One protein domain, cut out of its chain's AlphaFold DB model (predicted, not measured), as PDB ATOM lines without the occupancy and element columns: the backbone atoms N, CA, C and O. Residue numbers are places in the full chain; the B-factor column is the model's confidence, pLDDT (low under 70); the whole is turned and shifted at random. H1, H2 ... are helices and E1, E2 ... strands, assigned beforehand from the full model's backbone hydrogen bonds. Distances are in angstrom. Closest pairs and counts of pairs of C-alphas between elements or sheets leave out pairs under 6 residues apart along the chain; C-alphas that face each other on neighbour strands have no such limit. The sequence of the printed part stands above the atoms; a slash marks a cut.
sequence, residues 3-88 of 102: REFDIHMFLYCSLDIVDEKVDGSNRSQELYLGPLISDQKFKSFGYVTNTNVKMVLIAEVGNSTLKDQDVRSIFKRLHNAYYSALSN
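AT A GLANCE: This is residues 3 to 88 of the 102 residues of the protein "Trafficking protein particle complex subunit 2-like protein" of Toxocara canis (UniProt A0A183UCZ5). A small sheet of three strands forms the middle layer between two helices: H1 slants over one face, and H2, through its residues 68 to 79, slants over part of the other. Residues 23 to 28 stick out, as do residues 83 to 88, of which 83 to 86 belong to H2. The printed part has 86 residues, with named elements in the order H1 E1 E2 E3 H2; the antiparallel sheet runs E1 - E2 - E3, and the class is mixed, helices and strands. The whole is compact, with a radius of gyration of the C-alphas of 13.3 A and spans of 36 by 31 by 26 A.

HOW THE PARTS SIT: Start with H1, residues 3 to 23, which is on the sheet of E1, residues 32 to 38, E2, residues 42 to 48, and E3, residues 54 to 60. Its height over the sheet is 8.2 A, and it runs slantwise to the strands, at 42 degrees to E1 on the local plane; the closest C-alphas of H1 and E1 are those of Ser 14 and Ile 37, 6.1 A apart. The strands form a meander, each the antiparallel neighbour of the one before; look for N 33 and O 46 at 2.8 A in the hairpin E1 and E2, and N 43 and O 59 at 2.8 A in the hairpin E2 and E3. H2, residues 68 to 86, is on the opposite face at a height over the sheet of 8.9 A, slantwise at 53 degrees to E2 on the local plane; its closest C-alpha pair with E2 is Phe 75 and Tyr 47, 6.8 A. H1 and H2 are apart. Every O i to N i+4 pair is within hydrogen-bond range in H2, and 16 of 17 in H1.

IN THESE COORDINATES: Find C-alpha 3 at (30.863, -5.494, -60.586); from there H1 runs 30.7 A to C-alpha 23. E1 spans 16.5 A, E2 20.0 A and E3 20.1 A. H2 runs 26.6 A from C-alpha 68 to C-alpha 86 at (28.124, 11.219, -35.515).

THE WHOLE: The C-alphas farthest apart are those of Gln 40 and Asn 88, 40.0 A. The printed part has no cut and no long link. Look for low confidence, pLDDT under 70, at residues 25 to 28 and 63 to 65.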
ATOM      1  N   ARG A   3      31.519  -5.094 -61.840       81.69
ATOM      2  CA  ARG A   3      30.863  -5.494 -60.586       81.69
ATOM      3  C   ARG A   3      30.318  -4.327 -59.754       81.69
ATOM      4  O   ARG A   3      29.322  -4.491 -59.066       81.69
ATOM      5  N   GLU A   4      30.974  -3.171 -59.782       87.38
ATOM      6  CA  GLU A   4      30.555  -2.018 -58.980       87.38
ATOM      7  C   GLU A   4      29.224  -1.452 -59.489       87.38
ATOM      8  O   GLU A   4      28.328  -1.186 -58.695       87.38
ATOM      9  N   PHE A   5      29.067  -1.352 -60.811       91.38
ATOM     10  CA  PHE A   5      27.826  -0.892 -61.432       91.38
ATOM     11  C   PHE A   5      26.643  -1.809 -61.091       91.38
ATOM     12  O   PHE A   5      25.593  -1.316 -60.688       91.38
ATOM     13  N   ASP A   6      26.841  -3.130 -61.172       91.81
ATOM     14  CA  ASP A   6      25.815  -4.118 -60.814       91.81
ATOM     15  C   ASP A   6      25.347  -3.949 -59.355       91.81
ATOM     16  O   ASP A   6      24.149  -3.978 -59.079       91.81
ATOM     17  N   ILE A   7      26.284  -3.724 -58.424       92.06
ATOM     18  CA  ILE A   7      25.973  -3.515 -57.000       92.06
ATOM     19  C   ILE A   7      25.219  -2.199 -56.789       92.06
ATOM     20  O   ILE A   7      24.243  -2.185 -56.042       92.06
ATOM     21  N   HIS A   8      25.633  -1.105 -57.439       93.62
ATOM     22  CA  HIS A   8      24.926   0.179 -57.336       93.62
ATOM     23  C   HIS A   8      23.506   0.079 -57.892       93.62
ATOM     24  O   HIS A   8      22.570   0.527 -57.238       93.62
ATOM     25  N   MET A   9      23.319  -0.556 -59.052       93.88
ATOM     26  CA  MET A   9      21.987  -0.777 -59.620       93.88
ATOM     27  C   MET A   9      21.105  -1.585 -58.657       93.88
ATOM     28  O   MET A   9      19.984  -1.181 -58.357       93.88
ATOM     29  N   PHE A  10      21.634  -2.682 -58.110       95.38
ATOM     30  CA  PHE A  10      20.918  -3.514 -57.143       95.38
ATOM     31  C   PHE A  10      20.597  -2.765 -55.836       95.38
ATOM     32  O   PHE A  10      19.527  -2.954 -55.251       95.38
ATOM     33  N   LEU A  11      21.498  -1.886 -55.385       95.56
ATOM     34  CA  LEU A  11      21.274  -1.004 -54.242       95.56
ATOM     35  C   LEU A  11      20.106  -0.049 -54.502       95.56
ATOM     36  O   LEU A  11      19.224   0.041 -53.653       95.56
ATOM     37  N   TYR A  12      20.077   0.628 -55.654       95.38
ATOM     38  CA  TYR A  12      18.989   1.546 -55.998       95.38
ATOM     39  C   TYR A  12      17.636   0.831 -56.031       95.38
ATOM     40  O   TYR A  12      16.714   1.279 -55.360       95.38
ATOM     41  N   CYS A  13      17.548  -0.342 -56.666       95.56
ATOM     42  CA  CYS A  13      16.318  -1.141 -56.641       95.56
ATOM     43  C   CYS A  13      15.923  -1.582 -55.221       95.56
ATOM     44  O   CYS A  13      14.744  -1.701 -54.901       95.56
ATOM     45  N   SER A  14      16.901  -1.843 -54.348       96.00
ATOM     46  CA  SER A  14      16.624  -2.189 -52.950       96.00
ATOM     47  C   SER A  14      16.052  -1.005 -52.164       96.00
ATOM     48  O   SER A  14      15.261  -1.226 -51.250       96.00
ATOM     49  N   LEU A  15      16.448   0.233 -52.490       95.12
ATOM     50  CA  LEU A  15      15.958   1.441 -51.819       95.12
ATOM     51  C   LEU A  15      14.478   1.703 -52.104       95.12
ATOM     52  O   LEU A  15      13.770   2.085 -51.178       95.12
ATOM     53  N   ASP A  16      13.998   1.412 -53.314       94.12
ATOM     54  CA  ASP A  16      12.570   1.534 -53.640       94.12
ATOM     55  C   ASP A  16      11.711   0.666 -52.695       94.12
ATOM     56  O   ASP A  16      10.722   1.124 -52.127       94.12
ATOM     57  N   ILE A  17      12.159  -0.565 -52.412       93.50
ATOM     58  CA  ILE A  17      11.487  -1.480 -51.470       93.50
ATOM     59  C   ILE A  17      11.592  -1.004 -50.016       93.50
ATOM     60  O   ILE A  17      10.693  -1.256 -49.208       93.50
ATOM     61  N   VAL A  18      12.695  -0.345 -49.642       93.56
ATOM     62  CA  VAL A  18      12.811   0.279 -48.313       93.56
ATOM     63  C   VAL A  18      11.732   1.343 -48.152       93.56
ATOM     64  O   VAL A  18      11.080   1.371 -47.110       93.56
ATOM     65  N   ASP A  19      11.519   2.166 -49.173       91.25
ATOM     66  CA  ASP A  19      10.584   3.290 -49.121       91.25
ATOM     67  C   ASP A  19       9.140   2.798 -49.047       91.25
ATOM     68  O   ASP A  19       8.408   3.203 -48.146       91.25
ATOM     69  N   GLU A  20       8.773   1.794 -49.847       90.19
ATOM     70  CA  GLU A  20       7.468   1.130 -49.740       90.19
ATOM     71  C   GLU A  20       7.196   0.563 -48.333       90.19
ATOM     72  O   GLU A  20       6.085   0.682 -47.808       90.19
ATOM     73  N   LYS A  21       8.204  -0.046 -47.688       87.88
ATOM     74  CA  LYS A  21       8.056  -0.614 -46.336       87.88
ATOM     75  C   LYS A  21       8.010   0.445 -45.232       87.88
ATOM     76  O   LYS A  21       7.398   0.192 -44.195       87.88
ATOM     77  N   VAL A  22       8.686   1.579 -45.410       86.62
ATOM     78  CA  VAL A  22       8.730   2.670 -44.420       86.62
ATOM     79  C   VAL A  22       7.479   3.542 -44.497       86.62
ATOM     80  O   VAL A  22       6.957   3.929 -43.448       86.62
ATOM     81  N   ASP A  23       6.990   3.810 -45.709       82.25
ATOM     82  CA  ASP A  23       5.827   4.667 -45.969       82.25
ATOM     83  C   ASP A  23       4.494   3.902 -45.893       82.25
ATOM     84  O   ASP A  23       3.419   4.502 -45.801       82.25
ATOM     85  N   GLY A  24       4.545   2.567 -45.883       72.56
ATOM     86  CA  GLY A  24       3.385   1.709 -45.675       72.56
ATOM     87  C   GLY A  24       2.703   1.932 -44.316       72.56
ATOM     88  O   GLY A  24       3.341   2.141 -43.284       72.56
ATOM     89  N   SER A  25       1.373   1.808 -44.292       56.16
ATOM     90  CA  SER A  25       0.508   2.022 -43.113       56.16
ATOM     91  C   SER A  25       0.797   1.110 -41.908       56.16
ATOM     92  O   SER A  25       0.328   1.384 -40.806       56.16
ATOM     93  N   ASN A  26       1.604   0.063 -42.096       57.12
ATOM     94  CA  ASN A  26       2.093  -0.834 -41.053       57.12
ATOM     95  C   ASN A  26       3.579  -0.583 -40.783       57.12
ATOM     96  O   ASN A  26       4.402  -1.487 -40.952       57.12
ATOM     97  N   ARG A  27       3.935   0.636 -40.357       61.28
ATOM     98  CA  ARG A  27       5.285   0.920 -39.857       61.28
ATOM     99  C   ARG A  27       5.537   0.054 -38.625       61.28
ATOM    100  O   ARG A  27       5.191   0.423 -37.503       61.28
ATOM    101  N   SER A  28       6.115  -1.124 -38.847       63.16
ATOM    102  CA  SER A  28       6.641  -1.957 -37.776       63.16
ATOM    103  C   SER A  28       7.583  -1.082 -36.953       63.16
ATOM    104  O   SER A  28       8.437  -0.392 -37.509       63.16
ATOM    105  N   GLN A  29       7.435  -1.081 -35.627       71.88
ATOM    106  CA  GLN A  29       8.384  -0.380 -34.749       71.88
ATOM    107  C   GLN A  29       9.786  -1.012 -34.789       71.88
ATOM    108  O   GLN A  29      10.726  -0.522 -34.162       71.88
ATOM    109  N   GLU A  30       9.935  -2.115 -35.517       83.50
ATOM    110  CA  GLU A  30      11.190  -2.802 -35.708       83.50
ATOM    111  C   GLU A  30      12.092  -2.078 -36.720       83.50
ATOM    112  O   GLU A  30      11.719  -1.832 -37.862       83.50
ATOM    113  N   LEU A  31      13.325  -1.786 -36.301       92.31
ATOM    114  CA  LEU A  31      14.327  -1.100 -37.127       92.31
ATOM    115  C   LEU A  31      14.861  -1.972 -38.276       92.31
ATOM    116  O   LEU A  31      15.402  -1.459 -39.249       92.31
ATOM    117  N   TYR A  32      14.759  -3.296 -38.159       94.12
ATOM    118  CA  TYR A  32      15.218  -4.238 -39.177       94.12
ATOM    119  C   TYR A  32      14.058  -4.625 -40.095       94.12
ATOM    120  O   TYR A  32      13.075  -5.200 -39.641       94.12
ATOM    121  N   LEU A  33      14.203  -4.348 -41.391       92.50
ATOM    122  CA  LEU A  33      13.169  -4.574 -42.406       92.50
ATOM    123  C   LEU A  33      13.179  -5.995 -42.986       92.50
ATOM    124  O   LEU A  33      12.317  -6.338 -43.803       92.50
ATOM    125  N   GLY A  34      14.160  -6.813 -42.598       91.88
ATOM    126  CA  GLY A  34      14.347  -8.134 -43.179       91.88
ATOM    127  C   GLY A  34      15.029  -8.098 -44.549       91.88
ATOM    128  O   GLY A  34      15.620  -7.085 -44.945       91.88
ATOM    129  N   PRO A  35      14.935  -9.216 -45.285       92.56
ATOM    130  CA  PRO A  35      15.267  -9.267 -46.702       92.56
ATOM    131  C   PRO A  35      14.429  -8.258 -47.506       92.56
ATOM    132  O   PRO A  35      13.235  -8.076 -47.236       92.56
ATOM    133  N   LEU A  36      15.057  -7.605 -48.486       93.62
ATOM    134  CA  LEU A  36      14.407  -6.651 -49.391       93.62
ATOM    135  C   LEU A  36      14.178  -7.293 -50.760       93.62
ATOM    136  O   LEU A  36      13.062  -7.711 -51.051       93.62
ATOM    137  N   ILE A  37      15.241  -7.436 -51.556       93.69
ATOM    138  CA  ILE A  37      15.229  -8.118 -52.852       93.69
ATOM    139  C   ILE A  37      16.345  -9.162 -52.915       93.69
ATOM    140  O   ILE A  37      17.352  -9.088 -52.207       93.69
ATOM    141  N   SER A  38      16.158 -10.169 -53.760       92.38
ATOM    142  CA  SER A  38      17.163 -11.193 -54.031       92.38
ATOM    143  C   SER A  38      17.116 -11.551 -55.505       92.38
ATOM    144  O   SER A  38      16.035 -11.755 -56.053       92.38
ATOM    145  N   ASP A  39      18.282 -11.671 -56.123       89.94
ATOM    146  CA  ASP A  39      18.446 -12.248 -57.451       89.94
ATOM    147  C   ASP A  39      19.392 -13.464 -57.384       89.94
ATOM    148  O   ASP A  39      19.605 -14.043 -56.317       89.94
ATOM    149  N   GLN A  40      19.922 -13.903 -58.529       87.94
ATOM    150  CA  GLN A  40      20.827 -15.057 -58.602       87.94
ATOM    151  C   GLN A  40      22.238 -14.770 -58.057       87.94
ATOM    152  O   GLN A  40      22.982 -15.702 -57.760       87.94
ATOM    153  N   LYS A  41      22.629 -13.496 -57.964       89.00
ATOM    154  CA  LYS A  41      23.965 -13.042 -57.563       89.00
ATOM    155  C   LYS A  41      23.961 -12.455 -56.156       89.00
ATOM    156  O   LYS A  41      24.854 -12.766 -55.372       89.00
ATOM    157  N   PHE A  42      22.968 -11.636 -55.833       92.19
ATOM    158  CA  PHE A  42      22.913 -10.790 -54.653       92.19
ATOM    159  C   PHE A  42      21.616 -10.965 -53.866       92.19
ATOM    160  O   PHE A  42      20.544 -11.245 -54.400       92.19
ATOM    161  N   LYS A  43      21.721 -10.726 -52.563       93.12
ATOM    162  CA  LYS A  43      20.600 -10.615 -51.636       93.12
ATOM    163  C   LYS A  43      20.781  -9.359 -50.795       93.12
ATOM    164  O   LYS A  43      21.854  -9.169 -50.219       93.12
ATOM    165  N   SER A  44      19.753  -8.516 -50.718       94.56
ATOM    166  CA  SER A  44      19.764  -7.308 -49.891       94.56
ATOM    167  C   SER A  44      18.927  -7.450 -48.629       94.56
ATOM    168  O   SER A  44      17.900  -8.131 -48.584       94.56
ATOM    169  N   PHE A  45      19.378  -6.756 -47.590       95.06
ATOM    170  CA  PHE A  45      18.688  -6.616 -46.317       95.06
ATOM    171  C   PHE A  45      18.613  -5.141 -45.944       95.06
ATOM    172  O   PHE A  45      19.538  -4.380 -46.238       95.06
ATOM    173  N   GLY A  46      17.525  -4.750 -45.284       95.31
ATOM    174  CA  GLY A  46      17.261  -3.361 -44.921       95.31
ATOM    175  C   GLY A  46      17.229  -3.132 -43.417       95.31
ATOM    176  O   GLY A  46      16.723  -3.957 -42.653       95.31
ATOM    177  N   TYR A  47      17.726  -1.975 -42.998       95.50
ATOM    178  CA  TYR A  47      17.618  -1.481 -41.633       95.50
ATOM    179  C   TYR A  47      17.417   0.032 -41.655       95.50
ATOM    180  O   TYR A  47      18.183   0.748 -42.296       95.50
ATOM    181  N   VAL A  48      16.396   0.529 -40.967       94.88
ATOM    182  CA  VAL A  48      16.071   1.957 -40.910       94.88
ATOM    183  C   VAL A  48      16.050   2.395 -39.459       94.88
ATOM    184  O   VAL A  48      15.331   1.835 -38.634       94.88
ATOM    185  N   THR A  49      16.873   3.387 -39.127       92.69
ATOM    186  CA  THR A  49      16.930   3.938 -37.770       92.69
ATOM    187  C   THR A  49      15.681   4.764 -37.461       92.69
ATOM    188  O   THR A  49      14.967   5.235 -38.347       92.69
ATOM    189  N   ASN A  50      15.449   5.040 -36.180       89.62
ATOM    190  CA  ASN A  50      14.440   6.008 -35.741       89.62
ATOM    191  C   ASN A  50      14.710   7.441 -36.248       89.62
ATOM    192  O   ASN A  50      13.792   8.251 -36.301       89.62
ATOM    193  N   THR A  51      15.951   7.746 -36.639       89.56
ATOM    194  CA  THR A  51      16.354   9.005 -37.287       89.56
ATOM    195  C   THR A  51      16.226   8.971 -38.816       89.56
ATOM    196  O   THR A  51      16.740   9.861 -39.487       89.56
ATOM    197  N   ASN A  52      15.542   7.962 -39.372       89.75
ATOM    198  CA  ASN A  52      15.334   7.738 -40.808       89.75
ATOM    199  C   ASN A  52      16.633   7.567 -41.623       89.75
ATOM    200  O   ASN A  52      16.670   7.851 -42.820       89.75
ATOM    201  N   VAL A  53      17.702   7.062 -41.000       92.19
ATOM    202  CA  VAL A  53      18.916   6.647 -41.717       92.19
ATOM    203  C   VAL A  53      18.692   5.245 -42.270       92.19
ATOM    204  O   VAL A  53      18.460   4.304 -41.509       92.19
ATOM    205  N   LYS A  54      18.768   5.110 -43.596       94.25
ATOM    206  CA  LYS A  54      18.601   3.846 -44.321       94.25
ATOM    207  C   LYS A  54      19.959   3.159 -44.462       94.25
ATOM    208  O   LYS A  54      20.882   3.713 -45.053       94.25
ATOM    209  N   MET A  55      20.085   1.958 -43.915       95.69
ATOM    210  CA  MET A  55      21.259   1.100 -44.034       95.69
ATOM    211  C   MET A  55      20.886  -0.136 -44.848       95.69
ATOM    212  O   MET A  55      19.908  -0.819 -44.536       95.69
ATOM    213  N   VAL A  56      21.680  -0.437 -45.874       95.94
ATOM    214  CA  VAL A  56      21.472  -1.592 -46.754       95.94
ATOM    215  C   VAL A  56      22.711  -2.476 -46.715       95.94
ATOM    216  O   VAL A  56      23.833  -1.988 -46.839       95.94
ATOM    217  N   LEU A  57      22.502  -3.779 -46.542       94.50
ATOM    218  CA  LEU A  57      23.547  -4.796 -46.639       94.50
ATOM    219  C   LEU A  57      23.282  -5.643 -47.879       94.50
ATOM    220  O   LEU A  57      22.195  -6.204 -47.999       94.50
ATOM    221  N   ILE A  58      24.270  -5.756 -48.764       93.25
ATOM    222  CA  ILE A  58      24.217  -6.607 -49.956       93.25
ATOM    223  C   ILE A  58      25.218  -7.743 -49.763       93.25
ATOM    224  O   ILE A  58      26.396  -7.495 -49.509       93.25
ATOM    225  N   ALA A  59      24.746  -8.982 -49.872       91.19
ATOM    226  CA  ALA A  59      25.567 -10.182 -49.780       91.19
ATOM    227  C   ALA A  59      25.471 -11.001 -51.071       91.19
ATOM    228  O   ALA A  59      24.410 -11.057 -51.693       91.19
ATOM    229  N   GLU A  60      26.565 -11.653 -51.462       89.62
ATOM    230  CA  GLU A  60      26.558 -12.601 -52.579       89.62
ATOM    231  C   GLU A  60      25.892 -13.917 -52.155       89.62
ATOM    232  O   GLU A  60      26.231 -14.488 -51.120       89.62
ATOM    233  N   VAL A  61      24.975 -14.429 -52.977       81.94
ATOM    234  CA  VAL A  61      24.169 -15.628 -52.670       81.94
ATOM    235  C   VAL A  61      25.033 -16.893 -52.534       81.94
ATOM    236  O   VAL A  61      24.666 -17.821 -51.815       81.94
ATOM    237  N   GLY A  62      26.205 -16.924 -53.180       72.75
ATOM    238  CA  GLY A  62      27.148 -18.049 -53.130       72.75
ATOM    239  C   GLY A  62      27.927 -18.193 -51.815       72.75
ATOM    240  O   GLY A  62      28.496 -19.255 -51.569       72.75
ATOM    241  N   ASN A  63      27.941 -17.168 -50.956       58.84
ATOM    242  CA  ASN A  63      28.556 -17.239 -49.631       58.84
ATOM    243  C   ASN A  63      27.495 -17.628 -48.585       58.84
ATOM    244  O   ASN A  63      26.654 -16.825 -48.195       58.84
ATOM    245  N   SER A  64      27.538 -18.906 -48.203       57.59
ATOM    246  CA  SER A  64      26.870 -19.594 -47.082       57.59
ATOM    247  C   SER A  64      25.943 -18.787 -46.145       57.59
ATOM    248  O   SER A  64      26.342 -17.835 -45.485       57.59
ATOM    249  N   THR A  65      24.707 -19.287 -45.995       66.50
ATOM    250  CA  THR A  65      23.792 -19.167 -44.831       66.50
ATOM    251  C   THR A  65      23.953 -17.942 -43.917       66.50
ATOM    252  O   THR A  65      24.105 -18.093 -42.705       66.50
ATOM    253  N   LEU A  66      23.855 -16.725 -44.456       79.00
ATOM    254  CA  LEU A  66      23.596 -15.542 -43.632       79.00
ATOM    255  C   LEU A  66      22.206 -15.684 -43.011       79.00
ATOM    256  O   LEU A  66      21.186 -15.549 -43.694       79.00
ATOM    257  N   LYS A  67      22.169 -16.009 -41.717       86.62
ATOM    258  CA  LYS A  67      20.924 -16.073 -40.958       86.62
ATOM    259  C   LYS A  67      20.496 -14.662 -40.586       86.62
ATOM    260  O   LYS A  67      21.323 -13.793 -40.316       86.62
ATOM    261  N   ASP A  68      19.192 -14.458 -40.469       88.00
ATOM    262  CA  ASP A  68      18.621 -13.171 -40.068       88.00
ATOM    263  C   ASP A  68      19.196 -12.635 -38.747       88.00
ATOM    264  O   ASP A  68      19.373 -11.429 -38.588       88.00
ATOM    265  N   GLN A  69      19.547 -13.513 -37.803       91.19
ATOM    266  CA  GLN A  69      20.163 -13.115 -36.534       91.19
ATOM    267  C   GLN A  69      21.561 -12.500 -36.711       91.19
ATOM    268  O   GLN A  69      21.899 -11.529 -36.023       91.19
ATOM    269  N   ASP A  70      22.354 -13.023 -37.645       92.12
ATOM    270  CA  ASP A  70      23.691 -12.508 -37.945       92.12
ATOM    271  C   ASP A  70      23.579 -11.144 -38.626       92.12
ATOM    272  O   ASP A  70      24.218 -10.179 -38.204       92.12
ATOM    273  N   VAL A  71      22.671 -11.026 -39.599       93.69
ATOM    274  CA  VAL A  71      22.378  -9.769 -40.302       93.69
ATOM    275  C   VAL A  71      21.912  -8.686 -39.324       93.69
ATOM    276  O   VAL A  71      22.438  -7.572 -39.323       93.69
ATOM    277  N   ARG A  72      20.983  -9.015 -38.418       94.31
ATOM    278  CA  ARG A  72      20.542  -8.109 -37.343       94.31
ATOM    279  C   ARG A  72      21.708  -7.654 -36.464       94.31
ATOM    280  O   ARG A  72      21.760  -6.491 -36.066       94.31
ATOM    281  N   SER A  73      22.641  -8.551 -36.155       95.06
ATOM    282  CA  SER A  73      23.813  -8.235 -35.332       95.06
ATOM    283  C   SER A  73      24.801  -7.323 -36.068       95.06
ATOM    284  O   SER A  73      25.325  -6.383 -35.467       95.06
ATOM    285  N   ILE A  74      24.998  -7.538 -37.373       95.38
ATOM    286  CA  ILE A  74      25.788  -6.656 -38.243       95.38
ATOM    287  C   ILE A  74      25.181  -5.253 -38.257       95.38
ATOM    288  O   ILE A  74      25.887  -4.288 -37.970       95.38
ATOM    289  N   PHE A  75      23.871  -5.127 -38.494       96.56
ATOM    290  CA  PHE A  75      23.204  -3.823 -38.499       96.56
ATOM    291  C   PHE A  75      23.290  -3.103 -37.157       96.56
ATOM    292  O   PHE A  75      23.572  -1.909 -37.130       96.56
ATOM    293  N   LYS A  76      23.122  -3.808 -36.031       95.31
ATOM    294  CA  LYS A  76      23.302  -3.207 -34.697       95.31
ATOM    295  C   LYS A  76      24.714  -2.653 -34.506       95.31
ATOM    296  O   LYS A  76      24.874  -1.538 -34.018       95.31
ATOM    297  N   ARG A  77      25.743  -3.405 -34.911       95.62
ATOM    298  CA  ARG A  77      27.140  -2.943 -34.844       95.62
ATOM    299  C   ARG A  77      27.384  -1.744 -35.758       95.62
ATOM    300  O   ARG A  77      28.027  -0.792 -35.326       95.62
ATOM    301  N   LEU A  78      26.851  -1.779 -36.978       94.94
ATOM    302  CA  LEU A  78      26.963  -0.686 -37.942       94.94
ATOM    303  C   LEU A  78      26.274   0.583 -37.433       94.94
ATOM    304  O   LEU A  78      26.867   1.654 -37.480       94.94
ATOM    305  N   HIS A  79      25.069   0.461 -36.876       95.12
ATOM    306  CA  HIS A  79      24.348   1.571 -36.261       95.12
ATOM    307  C   HIS A  79      25.141   2.167 -35.091       95.12
ATOM    308  O   HIS A  79      25.342   3.377 -35.052       95.12
ATOM    309  N   ASN A  80      25.684   1.344 -34.191       94.31
ATOM    310  CA  ASN A  80      26.511   1.843 -33.089       94.31
ATOM    311  C   ASN A  80      27.775   2.567 -33.583       94.31
ATOM    312  O   ASN A  80      28.138   3.610 -33.039       94.31
ATOM    313  N   ALA A  81      28.431   2.047 -34.623       91.88
ATOM    314  CA  ALA A  81      29.594   2.694 -35.227       91.88
ATOM    315  C   ALA A  81      29.223   4.028 -35.897       91.88
ATOM    316  O   ALA A  81      29.905   5.029 -35.688       91.88
ATOM    317  N   TYR A  82      28.109   4.061 -36.634       91.50
ATOM    318  CA  TYR A  82      27.554   5.271 -37.240       91.50
ATOM    319  C   TYR A  82      27.222   6.328 -36.177       91.50
ATOM    320  O   TYR A  82      27.633   7.477 -36.297       91.50
ATOM    321  N   TYR A  83      26.556   5.932 -35.089       91.06
ATOM    322  CA  TYR A  83      26.244   6.806 -33.956       91.06
ATOM    323  C   TYR A  83      27.506   7.363 -33.281       91.06
ATOM    324  O   TYR A  83      27.584   8.558 -32.998       91.06
ATOM    325  N   SER A  84      28.513   6.516 -33.058       90.62
ATOM    326  CA  SER A  84      29.802   6.935 -32.496       90.62
ATOM    327  C   SER A  84      30.502   7.964 -33.390       90.62
ATOM    328  O   SER A  84      30.974   8.990 -32.906       90.62
ATOM    329  N   ALA A  85      30.489   7.747 -34.709       88.81
ATOM    330  CA  ALA A  85      31.044   8.690 -35.675       88.81
ATOM    331  C   ALA A  85      30.285  10.029 -35.696       88.81
ATOM    332  O   ALA A  85      30.920  11.080 -35.723       88.81
ATOM    333  N   LEU A  86      28.947  10.006 -35.622       89.25
ATOM    334  CA  LEU A  86      28.124  11.219 -35.515       89.25
ATOM    335  C   LEU A  86      28.342  11.984 -34.204       89.25
ATOM    336  O   LEU A  86      28.177  13.198 -34.174       89.25
ATOM    337  N   SER A  87      28.700  11.280 -33.130       88.81
ATOM    338  CA  SER A  87      28.966  11.880 -31.817       88.81
ATOM    339  C   SER A  87      30.310  12.614 -31.761       88.81
ATOM    340  O   SER A  87      30.625  13.251 -30.756       88.81
ATOM    341  N   ASN A  88      31.120  12.538 -32.820       88.50
ATOM    342  CA  ASN A  88      32.335  13.328 -32.938       88.50
ATOM    343  C   ASN A  88      31.966  14.809 -33.178       88.50
ATOM    344  O   ASN A  88      31.378  15.116 -34.215       88.50
TER     345      ASN A  88